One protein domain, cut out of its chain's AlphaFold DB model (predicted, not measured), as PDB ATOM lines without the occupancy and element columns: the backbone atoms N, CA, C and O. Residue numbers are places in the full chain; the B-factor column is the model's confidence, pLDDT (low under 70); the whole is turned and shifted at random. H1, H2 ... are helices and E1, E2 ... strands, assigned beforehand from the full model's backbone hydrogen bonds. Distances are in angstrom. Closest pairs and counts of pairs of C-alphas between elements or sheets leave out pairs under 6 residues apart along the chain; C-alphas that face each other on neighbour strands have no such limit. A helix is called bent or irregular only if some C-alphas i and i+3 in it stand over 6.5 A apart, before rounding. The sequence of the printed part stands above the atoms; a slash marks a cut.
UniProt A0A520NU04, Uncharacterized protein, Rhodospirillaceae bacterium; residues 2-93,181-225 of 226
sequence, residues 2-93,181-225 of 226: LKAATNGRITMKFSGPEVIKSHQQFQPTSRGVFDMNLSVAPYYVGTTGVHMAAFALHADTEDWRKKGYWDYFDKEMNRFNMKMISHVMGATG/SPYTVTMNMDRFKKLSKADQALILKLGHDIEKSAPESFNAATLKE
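What this domain is: This is residues 2 to 93 and 181 to 225 of the 226 residues of an uncharacterized protein of Rhodospirillaceae bacterium (UniProt A0A520NU04). A small twisted sheet of three strands, E1, E3 and E2, forms the core, with H4 and H6 over one face and the long arm H8a running along E2 on the opposite face. H8 bends beyond the sheet into a second arm, H8b, the small helices H2, H3 and H7 sit near the strand ends, and a long stretch, residues 6 to 25, runs round the outside. The printed part has 137 residues with eight named helices and three named strands, in the order H1 H2 E1 H3 H4 H5 H6 E2 E3 H7 H8. The sheet's order is E1 E3 E2, all antiparallel, and the class is mixed, helices and strands. The whole is compact, with a radius of gyration of the C-alphas of 14.9 A, and rounded, with spans of 38 by 36 by 35 A.

How they stand to each other: The inner strand is E3, residues 182 to 188, between the edge strands E1, residues 36 to 40, and E2, residues 82 to 89. E1 and E3 are antiparallel at 154 degrees, with N 37 and O 186 within hydrogen-bond range at 2.8 A, and N 184 and O 39 at 2.9 A. E3 and E2 are antiparallel at 157 degrees, with N 83 and O 187 at 2.8 A and N 88 and O 183 at 2.8 A. The sheet is only just strongly twisted, its C-alphas lying up to 4.1 A off the best plane, and E2 bends by 59 degrees at residue 85. H6, residues 69 to 78, is on the sheet at a height of 8.9 A; its closest C-alphas to E2 are those of Asp 74 and Met 84, 5.1 A apart. H4, residues 50 to 56, is over E3 on the same face as H6. H4 and H6 only just touch, with 3 pairs of C-alphas within 8 A, the closest those of His 51 and Phe 73, 6.6 A apart, at a shallow tilt of 30 degrees, opposite ways. H8, residues 197 to 225, was assigned as one helix by its hydrogen bonds but is bent, with C-alphas 212 and 215 7.2 A apart. Its arm H8a, residues 197 to 212, is on the opposite face from H6 at a height of 7.0 A; it runs along the strands, at 14 degrees to E2 on the local plane, and its closest C-alphas to E2 are those of Glu 211 and Val 88, 4.7 A apart. H8b, residues 215 to 225, is not on the sheet, but only just, with 4 pairs of C-alphas within 10 A; H8a and H8b stand at a steep tilt of 45 degrees. H5, residues 61 to 66, only just touches H8a, through residues 211 to 212 of H8a alone, with 3 pairs of C-alphas within 8 A, the closest those of Thr 61 and Glu 211, 6.6 A apart. H5 and H6 touch only at the corner, and only just, with 3 pairs, the closest C-alphas being those of Trp 64 and Trp 70, 5.6 A apart. H7, residues 189 to 194, stands up from the sheet, its line rising 73 degrees. H2, residues 26 to 30, is on the sheet at a height of 7.8 A. H3, residues 41 to 44, is not on it. H1, residues 2 to 5, is close to H8a but not clearly touching, with C-alphas of Leu 2 and Ile 203 7.4 A apart. Every O i to N i+4 pair is within hydrogen-bond range in H2, H5, H6 and H7, against 11 of 12 in H8a, 5 of 7 in H8b and 0 of 3 in H4, where 4 of 4 O i to N i+3 pairs are; H1 and H3 are too short for an i+4 pair.

Where its parts are: E3 is 19.7 A long from C-alpha 182 at (-3.718, 34.555, 18.822) to C-alpha 188, E2 19.3 A and E1 13.5 A. H8a is 23.4 A long, H8b 16.2 A, H6 14.3 A and H4 11.3 A. H1 begins at C-alpha 2, (-21.341, 37.985, 5.795), and H8b ends at C-alpha 225, (2.435, 20.938, 2.897).

The domain as a whole: The two C-alphas farthest apart, those of Lys 194 and Glu 225, are 42.5 A apart. Residues 94 to 180 are not printed, and C-alphas 93 and 181 are 10.4 A apart across this cut, which lies in the link from E2 to E3. Of the links that are printed whole, H1 to H2 is long, with 20 residues, and the others are tight. The mean pLDDT of the printed part is 92.5 and no printed residue is under 70; that of H8b is 78.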
ATOM      1  N   LEU A   2     -20.651  36.697   5.570       86.94
ATOM      2  CA  LEU A   2     -21.341  37.985   5.795       86.94
ATOM      3  C   LEU A   2     -22.140  38.516   4.587       86.94
ATOM      4  O   LEU A   2     -23.304  38.879   4.734       86.94
ATOM      5  N   LYS A   3     -21.555  38.503   3.379       89.81
ATOM      6  CA  LYS A   3     -22.250  38.934   2.150       89.81
ATOM      7  C   LYS A   3     -23.528  38.128   1.891       89.81
ATOM      8  O   LYS A   3     -24.555  38.709   1.572       89.81
ATOM      9  N   ALA A   4     -23.467  36.807   2.055       88.06
ATOM     10  CA  ALA A   4     -24.622  35.933   1.864       88.06
ATOM     11  C   ALA A   4     -25.689  36.172   2.944       88.06
ATOM     12  O   ALA A   4     -26.843  36.406   2.612       88.06
ATOM     13  N   ALA A   5     -25.290  36.227   4.221       88.69
ATOM     14  CA  ALA A   5     -26.203  36.447   5.349       88.69
ATOM     15  C   ALA A   5     -26.909  37.817   5.324       88.69
ATOM     16  O   ALA A   5     -27.920  38.012   5.988       88.69
ATOM     17  N   THR A   6     -26.373  38.773   4.564       91.62
ATOM     18  CA  THR A   6     -26.934  40.120   4.423       91.62
ATOM     19  C   THR A   6     -27.551  40.370   3.050       91.62
ATOM     20  O   THR A   6     -27.882  41.514   2.748       91.62
ATOM     21  N   ASN A   7     -27.707  39.337   2.210       91.00
ATOM     22  CA  ASN A   7     -28.191  39.453   0.829       91.00
ATOM     23  C   ASN A   7     -27.437  40.530   0.024       91.00
ATOM     24  O   ASN A   7     -28.021  41.293  -0.737       91.00
ATOM     25  N   GLY A   8     -26.124  40.631   0.236       91.44
ATOM     26  CA  GLY A   8     -25.258  41.582  -0.453       91.44
ATOM     27  C   GLY A   8     -25.205  42.989   0.143       91.44
ATOM     28  O   GLY A   8     -24.354  43.759  -0.293       91.44
ATOM     29  N   ARG A   9     -26.028  43.322   1.152       93.62
ATOM     30  CA  ARG A   9     -26.022  44.661   1.782       93.62
ATOM     31  C   ARG A   9     -24.674  45.016   2.401       93.62
ATOM     32  O   ARG A   9     -24.269  46.172   2.344       93.62
ATOM     33  N   ILE A  10     -23.988  44.039   3.000       92.62
ATOM     34  CA  ILE A  10     -22.662  44.234   3.589       92.62
ATOM     35  C   ILE A  10     -21.638  43.446   2.781       92.62
ATOM     36  O   ILE A  10     -21.733  42.227   2.618       92.62
ATOM     37  N   THR A  11     -20.626  44.153   2.289       92.69
ATOM     38  CA  THR A  11     -19.492  43.570   1.571       92.69
ATOM     39  C   THR A  11     -18.187  43.954   2.257       92.69
ATOM     40  O   THR A  11     -18.129  44.930   2.999       92.69
ATOM     41  N   MET A  12     -17.145  43.152   2.044       90.75
ATOM     42  CA  MET A  12     -15.814  43.403   2.589       90.75
ATOM     43  C   MET A  12     -14.815  43.462   1.442       90.75
ATOM     44  O   MET A  12     -14.807  42.581   0.580       90.75
ATOM     45  N   LYS A  13     -13.965  44.486   1.460       92.12
ATOM     46  CA  LYS A  13     -12.786  44.589   0.603       92.12
ATOM     47  C   LYS A  13     -11.555  44.503   1.491       92.12
ATOM     48  O   LYS A  13     -11.481  45.186   2.508       92.12
ATOM     49  N   PHE A  14     -10.607  43.665   1.098       90.81
ATOM     50  CA  PHE A  14      -9.369  43.475   1.839       90.81
ATOM     51  C   PHE A  14      -8.264  44.354   1.257       90.81
ATOM     52  O   PHE A  14      -8.194  44.585   0.048       90.81
ATOM     53  N   SER A  15      -7.419  44.873   2.136       91.12
ATOM     54  CA  SER A  15      -6.182  45.575   1.801       91.12
ATOM     55  C   SER A  15      -5.127  45.116   2.791       91.12
ATOM     56  O   SER A  15      -5.412  45.001   3.984       91.12
ATOM     57  N   GLY A  16      -3.949  44.782   2.287       83.75
ATOM     58  CA  GLY A  16      -2.899  44.156   3.064       83.75
ATOM     59  C   GLY A  16      -1.727  45.088   3.377       83.75
ATOM     60  O   GLY A  16      -1.822  46.319   3.267       83.75
ATOM     61  N   PRO A  17      -0.597  44.494   3.799       84.12
ATOM     62  CA  PRO A  17       0.643  45.201   4.112       84.12
ATOM     63  C   PRO A  17       1.220  46.048   2.967       84.12
ATOM     64  O   PRO A  17       2.049  46.916   3.231       84.12
ATOM     65  N   GLU A  18       0.799  45.805   1.724       85.00
ATOM     66  CA  GLU A  18       1.152  46.590   0.538       85.00
ATOM     67  C   GLU A  18       0.553  48.003   0.543       85.00
ATOM     68  O   GLU A  18       1.127  48.900  -0.067       85.00
ATOM     69  N   VAL A  19      -0.563  48.215   1.253       89.88
ATOM     70  CA  VAL A  19      -1.190  49.539   1.411       89.88
ATOM     71  C   VAL A  19      -0.715  50.207   2.699       89.88
ATOM     72  O   VAL A  19      -0.282  51.355   2.677       89.88
ATOM     73  N   ILE A  20      -0.781  49.490   3.827       91.00
ATOM     74  CA  ILE A  20      -0.337  49.970   5.143       91.00
ATOM     75  C   ILE A  20       0.446  48.857   5.830       91.00
ATOM     76  O   ILE A  20      -0.102  47.782   6.090       91.00
ATOM     77  N   LYS A  21       1.704  49.131   6.193       89.75
ATOM     78  CA  LYS A  21       2.571  48.164   6.884       89.75
ATOM     79  C   LYS A  21       1.905  47.655   8.164       89.75
ATOM     80  O   LYS A  21       1.308  48.435   8.900       89.75
ATOM     81  N   SER A  22       2.064  46.369   8.483       88.25
ATOM     82  CA  SER A  22       1.321  45.698   9.566       88.25
ATOM     83  C   SER A  22       1.405  46.399  10.929       88.25
ATOM     84  O   SER A  22       0.399  46.528  11.619       88.25
ATOM     85  N   HIS A  23       2.578  46.928  11.289       88.56
ATOM     86  CA  HIS A  23       2.798  47.665  12.543       88.56
ATOM     87  C   HIS A  23       2.079  49.027  12.609       88.56
ATOM     88  O   HIS A  23       1.981  49.629  13.673       88.56
ATOM     89  N   GLN A  24       1.590  49.532  11.478       91.94
ATOM     90  CA  GLN A  24       0.927  50.829  11.366       91.94
ATOM     91  C   GLN A  24      -0.595  50.703  11.261       91.94
ATOM     92  O   GLN A  24      -1.270  51.721  11.305       91.94
ATOM     93  N   GLN A  25      -1.155  49.492  11.147       94.44
ATOM     94  CA  GLN A  25      -2.580  49.287  10.838       94.44
ATOM     95  C   GLN A  25      -3.529  49.642  11.995       94.44
ATOM     96  O   GLN A  25      -4.674  50.011  11.751       94.44
ATOM     97  N   PHE A  26      -3.064  49.599  13.249       96.50
ATOM     98  CA  PHE A  26      -3.901  49.879  14.424       96.50
ATOM     99  C   PHE A  26      -4.510  51.293  14.397       96.50
ATOM    100  O   PHE A  26      -5.716  51.464  14.566       96.50
ATOM    101  N   GLN A  27      -3.681  52.317  14.164       96.19
ATOM    102  CA  GLN A  27      -4.101  53.722  14.238       96.19
ATOM    103  C   GLN A  27      -5.096  54.124  13.129       96.19
ATOM    104  O   GLN A  27      -6.117  54.730  13.455       96.19
ATOM    105  N   PRO A  28      -4.885  53.780  11.844       96.75
ATOM    106  CA  PRO A  28      -5.858  54.027  10.782       96.75
ATOM    107  C   PRO A  28      -7.233  53.406  11.049       96.75
ATOM    108  O   PRO A  28      -8.242  54.061  10.797       96.75
ATOM    109  N   THR A  29      -7.305  52.190  11.600       97.81
ATOM    110  CA  THR A  29      -8.591  51.564  11.957       97.81
ATOM    111  C   THR A  29      -9.244  52.254  13.149       97.81
ATOM    112  O   THR A  29     -10.423  52.594  13.096       97.81
ATOM    113  N   SER A  30      -8.479  52.557  14.200       98.12
ATOM    114  CA  SER A  30      -8.962  53.348  15.343       98.12
ATOM    115  C   SER A  30      -9.557  54.701  14.905       98.12
ATOM    116  O   SER A  30     -10.605  55.115  15.401       98.12
ATOM    117  N   ARG A  31      -8.958  55.344  13.893       97.94
ATOM    118  CA  ARG A  31      -9.419  56.613  13.295       97.94
ATOM    119  C   ARG A  31     -10.508  56.461  12.222       97.94
ATOM    120  O   ARG A  31     -10.959  57.466  11.682       97.94
ATOM    121  N   GLY A  32     -10.920  55.237  11.889       97.06
ATOM    122  CA  GLY A  32     -11.988  54.963  10.921       97.06
ATOM    123  C   GLY A  32     -11.596  55.110   9.446       97.06
ATOM    124  O   GLY A  32     -12.483  55.158   8.592       97.06
ATOM    125  N   VAL A  33     -10.295  55.166   9.136       96.69
ATOM    126  CA  VAL A  33      -9.778  55.086   7.754       96.69
ATOM    127  C   VAL A  33     -10.054  53.699   7.170       96.69
ATOM    128  O   VAL A  33     -10.438  53.578   6.011       96.69
ATOM    129  N   PHE A  34      -9.904  52.661   7.998       97.12
ATOM    130  CA  PHE A  34     -10.336  51.297   7.707       97.12
ATOM    131  C   PHE A  34     -11.429  50.897   8.691       97.12
ATOM    132  O   PHE A  34     -11.339  51.204   9.881       97.12
ATOM    133  N   ASP A  35     -12.441  50.182   8.207       97.50
ATOM    134  CA  ASP A  35     -13.547  49.751   9.061       97.50
ATOM    135  C   ASP A  35     -13.126  48.630  10.011       97.50
ATOM    136  O   ASP A  35     -13.589  48.598  11.145       97.50
ATOM    137  N   MET A  36     -12.244  47.726   9.574       97.44
ATOM    138  CA  MET A  36     -11.816  46.555  10.342       97.44
ATOM    139  C   MET A  36     -10.306  46.327  10.258       97.44
ATOM    140  O   MET A  36      -9.652  46.781   9.320       97.44
ATOM    141  N   ASN A  37      -9.763  45.602  11.237       96.62
ATOM    142  CA  ASN A  37      -8.356  45.221  11.314       96.62
ATOM    143  C   ASN A  37      -8.200  43.806  11.876       96.62
ATOM    144  O   ASN A  37      -8.744  43.502  12.938       96.62
ATOM    145  N   LEU A  38      -7.418  42.979  11.183       94.56
ATOM    146  CA  LEU A  38      -6.893  41.711  11.680       94.56
ATOM    147  C   LEU A  38      -5.429  41.935  12.067       94.56
ATOM    148  O   LEU A  38      -4.598  42.231  11.211       94.56
ATOM    149  N   SER A  39      -5.100  41.770  13.345       93.56
ATOM    150  CA  SER A  39      -3.756  42.053  13.853       93.56
ATOM    151  C   SER A  39      -3.303  41.051  14.917       93.56
ATOM    152  O   SER A  39      -4.063  40.177  15.331       93.56
ATOM    153  N   VAL A  40      -2.056  41.193  15.365       92.50
ATOM    154  CA  VAL A  40      -1.449  40.423  16.462       92.50
ATOM    155  C   VAL A  40      -0.881  41.376  17.504       92.50
ATOM    156  O   VAL A  40      -0.312  42.411  17.152       92.50
ATOM    157  N   ALA A  41      -0.984  41.016  18.785       94.25
ATOM    158  CA  ALA A  41      -0.590  41.892  19.892       94.25
ATOM    159  C   ALA A  41       0.838  42.466  19.803       94.25
ATOM    160  O   ALA A  41       1.000  43.662  20.055       94.25
ATOM    161  N   PRO A  42       1.868  41.715  19.351       92.69
ATOM    162  CA  PRO A  42       3.212  42.269  19.209       92.69
ATOM    163  C   PRO A  42       3.313  43.485  18.275       92.69
ATOM    164  O   PRO A  42       4.260  44.255  18.401       92.69
ATOM    165  N   TYR A  43       2.368  43.679  17.347       92.56
ATOM    166  CA  TYR A  43       2.385  44.809  16.409       92.56
ATOM    167  C   TYR A  43       1.808  46.100  16.986       92.56
ATOM    168  O   TYR A  43       2.117  47.171  16.474       92.56
ATOM    169  N   TYR A  44       1.024  46.016  18.060       93.94
ATOM    170  CA  TYR A  44       0.429  47.178  18.725       93.94
ATOM    171  C   TYR A  44       0.744  47.243  20.225       93.94
ATOM    172  O   TYR A  44       0.148  48.042  20.945       93.94
ATOM    173  N   VAL A  45       1.728  46.469  20.698       92.94
ATOM    174  CA  VAL A  45       2.142  46.419  22.113       92.94
ATOM    175  C   VAL A  45       2.549  47.788  22.676       92.94
ATOM    176  O   VAL A  45       2.347  48.054  23.855       92.94
ATOM    177  N   GLY A  46       3.062  48.689  21.828       91.88
ATOM    178  CA  GLY A  46       3.370  50.073  22.210       91.88
ATOM    179  C   GLY A  46       2.136  50.956  22.445       91.88
ATOM    180  O   GLY A  46       2.265  52.030  23.017       91.88
ATOM    181  N   THR A  47       0.949  50.522  22.007       95.00
ATOM    182  CA  THR A  47      -0.341  51.166  22.308       95.00
ATOM    183  C   THR A  47      -1.019  50.506  23.508       95.00
ATOM    184  O   THR A  47      -1.464  51.196  24.420       95.00
ATOM    185  N   THR A  48      -1.066  49.171  23.539       95.62
ATOM    186  CA  THR A  48      -1.522  48.405  24.706       95.62
ATOM    187  C   THR A  48      -0.853  47.037  24.775       95.62
ATOM    188  O   THR A  48      -0.793  46.306  23.786       95.62
ATOM    189  N   GLY A  49      -0.378  46.671  25.967       94.44
ATOM    190  CA  GLY A  49       0.231  45.368  26.238       94.44
ATOM    191  C   GLY A  49      -0.754  44.280  26.660       94.44
ATOM    192  O   GLY A  49      -0.366  43.119  26.731       94.44
ATOM    193  N   VAL A  50      -2.022  44.611  26.921       95.81
ATOM    194  CA  VAL A  50      -2.998  43.680  27.521       95.81
ATOM    195  C   VAL A  50      -3.185  42.410  26.686       95.81
ATOM    196  O   VAL A  50      -3.175  41.307  27.224       95.81
ATOM    197  N   HIS A  51      -3.277  42.542  25.363       95.06
ATOM    198  CA  HIS A  51      -3.494  41.401  24.469       95.06
ATOM    199  C   HIS A  51      -2.267  40.487  24.337       95.06
ATOM    200  O   HIS A  51      -2.388  39.374  23.831       95.06
ATOM    201  N   MET A  52      -1.089  40.897  24.829       94.06
ATOM    202  CA  MET A  52       0.055  39.984  24.934       94.06
ATOM    203  C   MET A  52      -0.232  38.833  25.902       94.06
ATOM    204  O   MET A  52       0.327  37.754  25.722       94.06
ATOM    205  N   ALA A  53      -1.130  39.021  26.878       93.25
ATOM    206  CA  ALA A  53      -1.530  37.964  27.803       93.25
ATOM    207  C   ALA A  53      -2.108  36.741  27.072       93.25
ATOM    208  O   ALA A  53      -1.869  35.619  27.504       93.25
ATOM    209  N   ALA A  54      -2.773  36.933  25.925       93.19
ATOM    210  CA  ALA A  54      -3.333  35.847  25.120       93.19
ATOM    211  C   ALA A  54      -2.283  34.811  24.677       93.19
ATOM    212  O   ALA A  54      -2.605  33.640  24.516       93.19
ATOM    213  N   PHE A  55      -1.015  35.214  24.525       91.50
ATOM    214  CA  PHE A  55       0.082  34.307  24.170       91.50
ATOM    215  C   PHE A  55       0.521  33.389  25.322       91.50
ATOM    216  O   PHE A  55       1.227  32.411  25.081       91.50
ATOM    217  N   ALA A  56       0.145  33.712  26.561       89.44
ATOM    218  CA  ALA A  56       0.436  32.917  27.753       89.44
ATOM    219  C   ALA A  56      -0.743  32.023  28.179       89.44
ATOM    220  O   ALA A  56      -0.596  31.204  29.083       89.44
ATOM    221  N   LEU A  57      -1.911  32.184  27.553       89.56
ATOM    222  CA  LEU A  57      -3.104  31.402  27.859       89.56
ATOM    223  C   LEU A  57      -3.139  30.106  27.048       89.56
ATOM    224  O   LEU A  57      -2.580  30.013  25.954       89.56
ATOM    225  N   HIS A  58      -3.859  29.111  27.569       88.00
ATOM    226  CA  HIS A  58      -4.220  27.946  26.769       88.00
ATOM    227  C   HIS A  58      -5.056  28.386  25.563       88.00
ATOM    228  O   HIS A  58      -5.899  29.274  25.683       88.00
ATOM    229  N   ALA A  59      -4.806  27.772  24.409       87.38
ATOM    230  CA  ALA A  59      -5.378  28.168  23.131       87.38
ATOM    231  C   ALA A  59      -6.825  27.673  22.949       87.38
ATOM    232  O   ALA A  59      -7.107  26.872  22.063       87.38
ATOM    233  N   ASP A  60      -7.728  28.171  23.792       89.50
ATOM    234  CA  ASP A  60      -9.158  27.860  23.789       89.50
ATOM    235  C   ASP A  60      -9.966  29.157  23.936       89.50
ATOM    236  O   ASP A  60     -10.117  29.722  25.020       89.50
ATOM    237  N   THR A  61     -10.484  29.648  22.815       91.19
ATOM    238  CA  THR A  61     -11.226  30.911  22.757       91.19
ATOM    239  C   THR A  61     -12.620  30.805  23.382       91.19
ATOM    240  O   THR A  61     -13.152  31.820  23.836       91.19
ATOM    241  N   GLU A  62     -13.205  29.604  23.473       92.69
ATOM    242  CA  GLU A  62     -14.467  29.384  24.195       92.69
ATOM    243  C   GLU A  62     -14.256  29.517  25.702       92.69
ATOM    244  O   GLU A  62     -15.040  30.179  26.387       92.69
ATOM    245  N   ASP A  63     -13.183  28.924  26.223       93.62
ATOM    246  CA  ASP A  63     -12.782  29.080  27.623       93.62
ATOM    247  C   ASP A  63     -12.510  30.552  27.962       93.62
ATOM    248  O   ASP A  63     -12.966  31.049  28.995       93.62
ATOM    249  N   TRP A  64     -11.868  31.298  27.054       94.19
ATOM    250  CA  TRP A  64     -11.621  32.734  27.238       94.19
ATOM    251  C   TRP A  64     -12.911  33.548  27.341       94.19
ATOM    252  O   TRP A  64     -12.971  34.492  28.133       94.19
ATOM    253  N   ARG A  65     -13.952  33.197  26.574       94.38
ATOM    254  CA  ARG A  65     -15.278  33.824  26.700       94.38
ATOM    255  C   ARG A  65     -15.940  33.459  28.024       94.38
ATOM    256  O   ARG A  65     -16.371  34.355  28.741       94.38
ATOM    257  N   LYS A  66     -15.961  32.174  28.391       96.12
ATOM    258  CA  LYS A  66     -16.569  31.692  29.649       96.12
ATOM    259  C   LYS A  66     -15.945  32.331  30.891       96.12
ATOM    260  O   LYS A  66     -16.655  32.614  31.849       96.12
ATOM    261  N   LYS A  67     -14.630  32.569  30.874       96.06
ATOM    262  CA  LYS A  67     -13.880  33.186  31.982       96.06
ATOM    263  C   LYS A  67     -13.864  34.720  31.953       96.06
ATOM    264  O   LYS A  67     -13.282  35.329  32.844       96.06
ATOM    265  N   GLY A  68     -14.468  35.351  30.942       96.38
ATOM    266  CA  GLY A  68     -14.521  36.811  30.805       96.38
ATOM    267  C   GLY A  68     -13.231  37.464  30.289       96.38
ATOM    268  O   GLY A  68     -13.134  38.691  30.255       96.38
ATOM    269  N   TYR A  69     -12.237  36.685  29.846       96.00
ATOM    270  CA  TYR A  69     -11.014  37.229  29.241       96.00
ATOM    271  C   TYR A  69     -11.323  37.965  27.938       96.00
ATOM    272  O   TYR A  69     -10.774  39.036  27.693       96.00
ATOM    273  N   TRP A  70     -12.243  37.427  27.130       96.25
ATOM    274  CA  TRP A  70     -12.679  38.083  25.896       96.25
ATOM    275  C   TRP A  70     -13.313  39.452  26.171       96.25
ATOM    276  O   TRP A  70     -12.972  40.425  25.506       96.25
ATOM    277  N   ASP A  71     -14.177  39.553  27.185       97.31
ATOM    278  CA  ASP A  71     -14.820  40.822  27.551       97.31
ATOM    279  C   ASP A  71     -13.804  41.842  28.071       97.31
ATOM    280  O   ASP A  71     -13.904  43.036  27.782       97.31
ATOM    281  N   TYR A  72     -12.787  41.380  28.802       97.81
ATOM    282  CA  TYR A  72     -11.683  42.229  29.236       97.81
ATOM    283  C   TYR A  72     -10.855  42.749  28.049       97.81
ATOM    284  O   TYR A  72     -10.549  43.942  27.982       97.81
ATOM    285  N   PHE A  73     -10.538  41.880  27.087       97.75
ATOM    286  CA  PHE A  73      -9.857  42.247  25.845       97.75
ATOM    287  C   PHE A  73     -10.674  43.245  25.007       97.75
ATOM    288  O   PHE A  73     -10.139  44.269  24.573       97.75
ATOM    289  N   ASP A  74     -11.984  43.028  24.863       98.50
ATOM    290  CA  ASP A  74     -12.882  43.965  24.180       98.50
ATOM    291  C   ASP A  74     -12.933  45.322  24.888       98.50
ATOM    292  O   ASP A  74     -12.786  46.366  24.251       98.50
ATOM    293  N   LYS A  75     -13.074  45.322  26.220       98.38
ATOM    294  CA  LYS A  75     -13.065  46.548  27.027       98.38
ATOM    295  C   LYS A  75     -11.777  47.341  26.834       98.38
ATOM    296  O   LYS A  75     -11.833  48.569  26.752       98.38
ATOM    297  N   GLU A  76     -10.637  46.664  26.744       98.19
ATOM    298  CA  GLU A  76      -9.368  47.320  26.451       98.19
ATOM    299  C   GLU A  76      -9.369  47.962  25.060       98.19
ATOM    300  O   GLU A  76      -9.018  49.135  24.934       98.19
ATOM    301  N   MET A  77      -9.804  47.241  24.020       98.31
ATOM    302  CA  MET A  77      -9.868  47.793  22.659       98.31
ATOM    303  C   MET A  77     -10.819  48.992  22.557       98.31
ATOM    304  O   MET A  77     -10.524  49.951  21.835       98.31
ATOM    305  N   ASN A  78     -11.904  49.002  23.336       98.50
ATOM    306  CA  ASN A  78     -12.875  50.099  23.347       98.50
ATOM    307  C   ASN A  78     -12.238  51.445  23.749       98.50
ATOM    308  O   ASN A  78     -12.671  52.487  23.250       98.50
ATOM    309  N   ARG A  79     -11.170  51.447  24.566       98.31
ATOM    310  CA  ARG A  79     -10.395  52.659  24.921       98.31
ATOM    311  C   ARG A  79      -9.755  53.334  23.707       98.31
ATOM    312  O   ARG A  79      -9.434  54.517  23.760       98.31
ATOM    313  N   PHE A  80      -9.581  52.586  22.621       98.25
ATOM    314  CA  PHE A  80      -8.955  53.027  21.381       98.25
ATOM    315  C   PHE A  80      -9.959  53.132  20.228       98.25
ATOM    316  O   PHE A  80      -9.570  53.032  19.067       98.25
ATOM    317  N   ASN A  81     -11.249  53.328  20.521       98.56
ATOM    318  CA  ASN A  81     -12.309  53.425  19.512       98.56
ATOM    319  C   ASN A  81     -12.414  52.171  18.621       98.56
ATOM    320  O   ASN A  81     -12.703  52.258  17.425       98.56
ATOM    321  N   MET A  82     -12.170  50.992  19.194       98.56
ATOM    322  CA  MET A  82     -12.248  49.717  18.484       98.56
ATOM    323  C   MET A  82     -13.113  48.721  19.245       98.56
ATOM    324  O   MET A  82     -12.908  48.505  20.430       98.56
ATOM    325  N   LYS A  83     -14.046  48.086  18.542       98.62
ATOM    326  CA  LYS A  83     -14.858  46.969  19.023       98.62
ATOM    327  C   LYS A  83     -14.183  45.658  18.631       98.62
ATOM    328  O   LYS A  83     -13.866  45.483  17.452       98.62
ATOM    329  N   MET A  84     -13.997  44.717  19.554       98.19
ATOM    330  CA  MET A  84     -13.600  43.364  19.159       98.19
ATOM    331  C   MET A  84     -14.764  42.644  18.486       98.19
ATOM    332  O   MET A  84     -15.892  42.622  18.981       98.19
ATOM    333  N   ILE A  85     -14.459  42.040  17.341       97.88
ATOM    334  CA  ILE A  85     -15.366  41.157  16.607       97.88
ATOM    335  C   ILE A  85     -15.012  39.704  16.893       97.88
ATOM    336  O   ILE A  85     -15.904  38.903  17.160       97.88
ATOM    337  N   SER A  86     -13.719  39.374  16.889       96.19
ATOM    338  CA  SER A  86     -13.255  38.042  17.264       96.19
ATOM    339  C   SER A  86     -11.828  38.023  17.799       96.19
ATOM    340  O   SER A  86     -11.014  38.907  17.514       96.19
ATOM    341  N   HIS A  87     -11.526  36.983  18.569       94.31
ATOM    342  CA  HIS A  87     -10.186  36.567  18.935       94.31
ATOM    343  C   HIS A  87      -9.898  35.211  18.292       94.31
ATOM    344  O   HIS A  87     -10.282  34.168  18.800       94.31
ATOM    345  N   VAL A  88      -9.233  35.224  17.144       91.62
ATOM    346  CA  VAL A  88      -8.999  34.027  16.337       91.62
ATOM    347  C   VAL A  88      -7.721  33.345  16.800       91.62
ATOM    348  O   VAL A  88      -6.671  33.982  16.862       91.62
ATOM    349  N   MET A  89      -7.782  32.051  17.091       90.50
ATOM    350  CA  MET A  89      -6.577  31.268  17.326       90.50
ATOM    351  C   MET A  89      -6.058  30.730  15.991       90.50
ATOM    352  O   MET A  89      -6.723  29.929  15.339       90.50
ATOM    353  N   GLY A  90      -4.904  31.235  15.559       85.38
ATOM    354  CA  GLY A  90      -4.271  30.809  14.318       85.38
ATOM    355  C   GLY A  90      -3.292  29.667  14.541       85.38
ATOM    356  O   GLY A  90      -3.666  28.600  15.020       85.38
ATOM    357  N   ALA A  91      -2.024  29.910  14.205       81.94
ATOM    358  CA  ALA A  91      -0.949  28.931  14.298       81.94
ATOM    359  C   ALA A  91      -0.861  28.260  15.681       81.94
ATOM    360  O   ALA A  91      -0.530  28.905  16.680       81.94
ATOM    361  N   THR A  92      -1.132  26.958  15.722       84.62
ATOM    362  CA  THR A  92      -1.022  26.074  16.895       84.62
ATOM    363  C   THR A  92      -0.514  24.704  16.442       84.62
ATOM    364  O   THR A  92      -0.415  24.456  15.247       84.62
ATOM    365  N   GLY A  93      -0.146  23.808  17.365       85.94
ATOM    366  CA  GLY A  93       0.164  22.406  17.038       85.94
ATOM    367  C   GLY A  93       1.112  22.223  15.830       85.94
ATOM    368  O   GLY A  93       2.295  22.572  15.939       85.94
ATOM    369  N   SER A 181      -0.448  31.448  18.031       88.94
ATOM    370  CA  SER A 181      -0.669  32.739  17.370       88.94
ATOM    371  C   SER A 181      -2.107  33.232  17.528       88.94
ATOM    372  O   SER A 181      -2.936  32.998  16.646       88.94
ATOM    373  N   PRO A 182      -2.419  33.944  18.619       92.12
ATOM    374  CA  PRO A 182      -3.718  34.555  18.822       92.12
ATOM    375  C   PRO A 182      -3.802  35.884  18.042       92.12
ATOM    376  O   PRO A 182      -2.970  36.782  18.189       92.12
ATOM    377  N   TYR A 183      -4.823  36.008  17.200       93.38
ATOM    378  CA  TYR A 183      -5.120  37.180  16.380       93.38
ATOM    379  C   TYR A 183      -6.358  37.904  16.898       93.38
ATOM    380  O   TYR A 183      -7.334  37.279  17.303       93.38
ATOM    381  N   THR A 184      -6.353  39.229  16.814       95.94
ATOM    382  CA  THR A 184      -7.523  40.061  17.110       95.94
ATOM    383  C   THR A 184      -8.141  40.563  15.817       95.94
ATOM    384  O   THR A 184      -7.440  41.177  15.009       95.94
ATOM    385  N   VAL A 185      -9.449  40.373  15.656       97.06
ATOM    386  CA  VAL A 185     -10.254  41.069  14.649       97.06
ATOM    387  C   VAL A 185     -11.029  42.166  15.351       97.06
ATOM    388  O   VAL A 185     -11.851  41.910  16.232       97.06
ATOM    389  N   THR A 186     -10.768  43.400  14.951       98.31
ATOM    390  CA  THR A 186     -11.404  44.592  15.508       98.31
ATOM    391  C   THR A 186     -12.122  45.362  14.414       98.31
ATOM    392  O   THR A 186     -11.737  45.306  13.247       98.31
ATOM    393  N   MET A 187     -13.178  46.071  14.790       98.56
ATOM    394  CA  MET A 187     -13.895  47.019  13.950       98.56
ATOM    395  C   MET A 187     -13.810  48.399  14.595       98.56
ATOM    396  O   MET A 187     -13.890  48.509  15.816       98.56
ATOM    397  N   ASN A 188     -13.672  49.460  13.805       98.75
ATOM    398  CA  ASN A 188     -13.827  50.818  14.308       98.75
ATOM    399  C   ASN A 188     -15.182  50.949  15.032       98.75
ATOM    400  O   ASN A 188     -16.227  50.564  14.501       98.75
ATOM    401  N   MET A 189     -15.169  51.481  16.249       98.69
ATOM    402  CA  MET A 189     -16.351  51.509  17.108       98.69
ATOM    403  C   MET A 189     -17.444  52.433  16.553       98.69
ATOM    404  O   MET A 189     -18.624  52.091  16.630       98.69
ATOM    405  N   ASP A 190     -17.090  53.561  15.938       98.69
ATOM    406  CA  ASP A 190     -18.077  54.459  15.325       98.69
ATOM    407  C   ASP A 190     -18.747  53.815  14.109       98.69
ATOM    408  O   ASP A 190     -19.955  53.954  13.909       98.69
ATOM    409  N   ARG A 191     -17.991  53.050  13.315       98.12
ATOM    410  CA  ARG A 191     -18.541  52.235  12.223       98.12
ATOM    411  C   ARG A 191     -19.465  51.151  12.751       98.12
ATOM    412  O   ARG A 191     -20.569  51.008  12.235       98.12
ATOM    413  N   PHE A 192     -19.053  50.438  13.795       98.50
ATOM    414  CA  PHE A 192     -19.875  49.407  14.423       98.50
ATOM    415  C   PHE A 192     -21.202  49.981  14.944       98.50
ATOM    416  O   PHE A 192     -22.266  49.429  14.673       98.50
ATOM    417  N   LYS A 193     -21.168  51.141  15.612       98.31
ATOM    418  CA  LYS A 193     -22.363  51.824  16.139       98.31
ATOM    419  C   LYS A 193     -23.338  52.296  15.056       98.31
ATOM    420  O   LYS A 193     -24.527  52.393  15.344       98.31
ATOM    421  N   LYS A 194     -22.861  52.575  13.837       97.56
ATOM    422  CA  LYS A 194     -23.705  52.964  12.690       97.56
ATOM    423  C   LYS A 194     -24.480  51.796  12.078       97.56
ATOM    424  O   LYS A 194     -25.430  52.031  11.337       97.56
ATOM    425  N   LEU A 195     -24.084  50.555  12.355       96.81
ATOM    426  CA  LEU A 195     -24.819  49.378  11.901       96.81
ATOM    427  C   LEU A 195     -26.147  49.241  12.649       96.81
ATOM    428  O   LEU A 195     -26.260  49.626  13.815       96.81
ATOM    429  N   SER A 196     -27.134  48.616  12.002       97.25
ATOM    430  CA  SER A 196     -28.370  48.213  12.673       97.25
ATOM    431  C   SER A 196     -28.073  47.244  13.825       97.25
ATOM    432  O   SER A 196     -27.073  46.525  13.803       97.25
ATOM    433  N   LYS A 197     -28.951  47.167  14.832       97.81
ATOM    434  CA  LYS A 197     -28.783  46.206  15.940       97.81
ATOM    435  C   LYS A 197     -28.726  44.755  15.456       97.81
ATOM    436  O   LYS A 197     -27.939  43.974  15.986       97.81
ATOM    437  N   ALA A 198     -29.496  44.429  14.419       96.81
ATOM    438  CA  ALA A 198     -29.454  43.120  13.778       96.81
ATOM    439  C   ALA A 198     -28.089  42.847  13.124       96.81
ATOM    440  O   ALA A 198     -27.516  41.780  13.332       96.81
ATOM    441  N   ASP A 199     -27.523  43.817  12.397       97.06
ATOM    442  CA  ASP A 199     -26.215  43.657  11.750       97.06
ATOM    443  C   ASP A 199     -25.062  43.624  12.775       97.06
ATOM    444  O   ASP A 199     -24.115  42.857  12.604       97.06
ATOM    445  N   GLN A 200     -25.154  44.385  13.877       98.06
ATOM    446  CA  GLN A 200     -24.211  44.302  15.005       98.06
ATOM    447  C   GLN A 200     -24.186  42.886  15.596       98.06
ATOM    448  O   GLN A 200     -23.117  42.290  15.734       98.06
ATOM    449  N   ALA A 201     -25.362  42.334  15.909       98.06
ATOM    450  CA  ALA A 201     -25.489  40.981  16.446       98.06
ATOM    451  C   ALA A 201     -24.983  39.925  15.451       98.06
ATOM    452  O   ALA A 201     -24.263  39.005  15.838       98.06
ATOM    453  N   LEU A 202     -25.302  40.083  14.162       97.12
ATOM    454  CA  LEU A 202     -24.851  39.176  13.109       97.12
ATOM    455  C   LEU A 202     -23.324  39.151  12.983       97.12
ATOM    456  O   LEU A 202     -22.742  38.070  12.928       97.12
ATOM    457  N   ILE A 203     -22.660  40.310  12.948       96.81
ATOM    458  CA  ILE A 203     -21.194  40.372  12.830       96.81
ATOM    459  C   ILE A 203     -20.515  39.763  14.059       96.81
ATOM    460  O   ILE A 203     -19.558  39.012  13.893       96.81
ATOM    461  N   LEU A 204     -21.015  40.031  15.270       97.38
ATOM    462  CA  LEU A 204     -20.473  39.421  16.491       97.38
ATOM    463  C   LEU A 204     -20.654  37.900  16.494       97.38
ATOM    464  O   LEU A 204     -19.715  37.177  16.820       97.38
ATOM    465  N   LYS A 205     -21.824  37.408  16.066       96.25
ATOM    466  CA  LYS A 205     -22.072  35.970  15.922       96.25
ATOM    467  C   LYS A 205     -21.106  35.337  14.921       96.25
ATOM    468  O   LYS A 205     -20.483  34.331  15.231       96.25
ATOM    469  N   LEU A 206     -20.958  35.927  13.735       94.75
ATOM    470  CA  LEU A 206     -20.038  35.414  12.715       94.75
ATOM    471  C   LEU A 206     -18.577  35.489  13.169       94.75
ATOM    472  O   LEU A 206     -17.792  34.608  12.835       94.75
ATOM    473  N   GLY A 207     -18.217  36.521  13.935       95.06
ATOM    474  CA  GLY A 207     -16.919  36.629  14.588       95.06
ATOM    475  C   GLY A 207     -16.660  35.439  15.504       95.06
ATOM    476  O   GLY A 207     -15.647  34.767  15.338       95.06
ATOM    477  N   HIS A 208     -17.603  35.136  16.399       95.38
ATOM    478  CA  HIS A 208     -17.544  33.980  17.298       95.38
ATOM    479  C   HIS A 208     -17.489  32.643  16.542       95.38
ATOM    480  O   HIS A 208     -16.675  31.787  16.871       95.38
ATOM    481  N   ASP A 209     -18.289  32.473  15.487       92.69
ATOM    482  CA  ASP A 209     -18.276  31.251  14.670       92.69
ATOM    483  C   ASP A 209     -16.893  31.006  14.027       92.69
ATOM    484  O   ASP A 209     -16.424  29.868  13.982       92.69
ATOM    485  N   ILE A 210     -16.194  32.065  13.592       90.56
ATOM    486  CA  ILE A 210     -14.834  31.959  13.030       90.56
ATOM    487  C   ILE A 210     -13.812  31.517  14.083       90.56
ATOM    488  O   ILE A 210     -12.895  30.768  13.744       90.56
ATOM    489  N   GLU A 211     -13.953  31.947  15.342       91.31
ATOM    490  CA  GLU A 211     -13.043  31.542  16.430       91.31
ATOM    491  C   GLU A 211     -13.004  30.017  16.581       91.31
ATOM    492  O   GLU A 211     -11.931  29.450  16.774       91.31
ATOM    493  N   LYS A 212     -14.153  29.354  16.398       86.38
ATOM    494  CA  LYS A 212     -14.296  27.894  16.500       86.38
ATOM    495  C   LYS A 212     -13.658  27.152  15.327       86.38
ATOM    496  O   LYS A 212     -13.033  26.119  15.527       86.38
ATOM    497  N   SER A 213     -13.805  27.669  14.105       82.56
ATOM    498  CA  SER A 213     -13.348  26.979  12.884       82.56
ATOM    499  C   SER A 213     -11.898  27.275  12.487       82.56
ATOM    500  O   SER A 213     -11.307  26.564  11.669       82.56
ATOM    501  N   ALA A 214     -11.324  28.371  12.986       81.44
ATOM    502  CA  ALA A 214     -10.022  28.833  12.524       81.44
ATOM    503  C   ALA A 214      -8.861  27.878  12.851       81.44
ATOM    504  O   ALA A 214      -8.090  27.613  11.927       81.44
ATOM    505  N   PRO A 215      -8.731  27.309  14.069       78.69
ATOM    506  CA  PRO A 215      -7.610  26.419  14.384       78.69
ATOM    507  C   PRO A 215      -7.505  25.228  13.429       78.69
ATOM    508  O   PRO A 215      -6.418  24.903  12.952       78.69
ATOM    509  N   GLU A 216      -8.642  24.609  13.101       79.50
ATOM    510  CA  GLU A 216      -8.711  23.503  12.141       79.50
ATOM    511  C   GLU A 216      -8.274  23.949  10.746       79.50
ATOM    512  O   GLU A 216      -7.486  23.264  10.097       79.50
ATOM    513  N   SER A 217      -8.723  25.127  10.308       77.06
ATOM    514  CA  SER A 217      -8.381  25.675   8.993       77.06
ATOM    515  C   SER A 217      -6.878  25.948   8.853       77.06
ATOM    516  O   SER A 217      -6.290  25.598   7.829       77.06
ATOM    517  N   PHE A 218      -6.242  26.524   9.881       75.56
ATOM    518  CA  PHE A 218      -4.793  26.758   9.895       75.56
ATOM    519  C   PHE A 218      -4.008  25.441   9.904       75.56
ATOM    520  O   PHE A 218      -3.119  25.241   9.078       75.56
ATOM    521  N   ASN A 219      -4.377  24.501  10.777       78.56
ATOM    522  CA  ASN A 219      -3.660  23.231  10.904       78.56
ATOM    523  C   ASN A 219      -3.810  22.340   9.663       78.56
ATOM    524  O   ASN A 219      -2.842  21.701   9.246       78.56
ATOM    525  N   ALA A 220      -4.997  22.306   9.052       78.62
ATOM    526  CA  ALA A 220      -5.249  21.524   7.845       78.62
ATOM    527  C   ALA A 220      -4.473  22.050   6.631       78.62
ATOM    528  O   ALA A 220      -4.107  21.254   5.768       78.62
ATOM    529  N   ALA A 221      -4.217  23.360   6.551       78.00
ATOM    530  CA  ALA A 221      -3.344  23.919   5.524       78.00
ATOM    531  C   ALA A 221      -1.907  23.412   5.709       78.00
ATOM    532  O   ALA A 221      -1.337  22.852   4.780       78.00
ATOM    533  N   THR A 222      -1.378  23.480   6.936       80.62
ATOM    534  CA  THR A 222       0.004  23.060   7.211       80.62
ATOM    535  C   THR A 222       0.229  21.581   6.958       80.62
ATOM    536  O   THR A 222       1.235  21.216   6.365       80.62
ATOM    537  N   LEU A 223      -0.704  20.721   7.372       80.44
ATOM    538  CA  LEU A 223      -0.584  19.268   7.207       80.44
ATOM    539  C   LEU A 223      -0.613  18.795   5.748       80.44
ATOM    540  O   LEU A 223      -0.241  17.658   5.490       80.44
ATOM    541  N   LYS A 224      -1.063  19.624   4.800       77.94
ATOM    542  CA  LYS A 224      -0.996  19.297   3.366       77.94
ATOM    543  C   LYS A 224       0.380  19.565   2.762       77.94
ATOM    544  O   LYS A 224       0.679  19.029   1.701       77.94
ATOM    545  N   GLU A 225       1.171  20.410   3.414       75.88
ATOM    546  CA  GLU A 225       2.435  20.938   2.897       75.88
ATOM    547  C   GLU A 225       3.671  20.305   3.566       75.88
ATOM    548  O   GLU A 225       4.795  20.538   3.114       75.88
TER     549      GLU A 225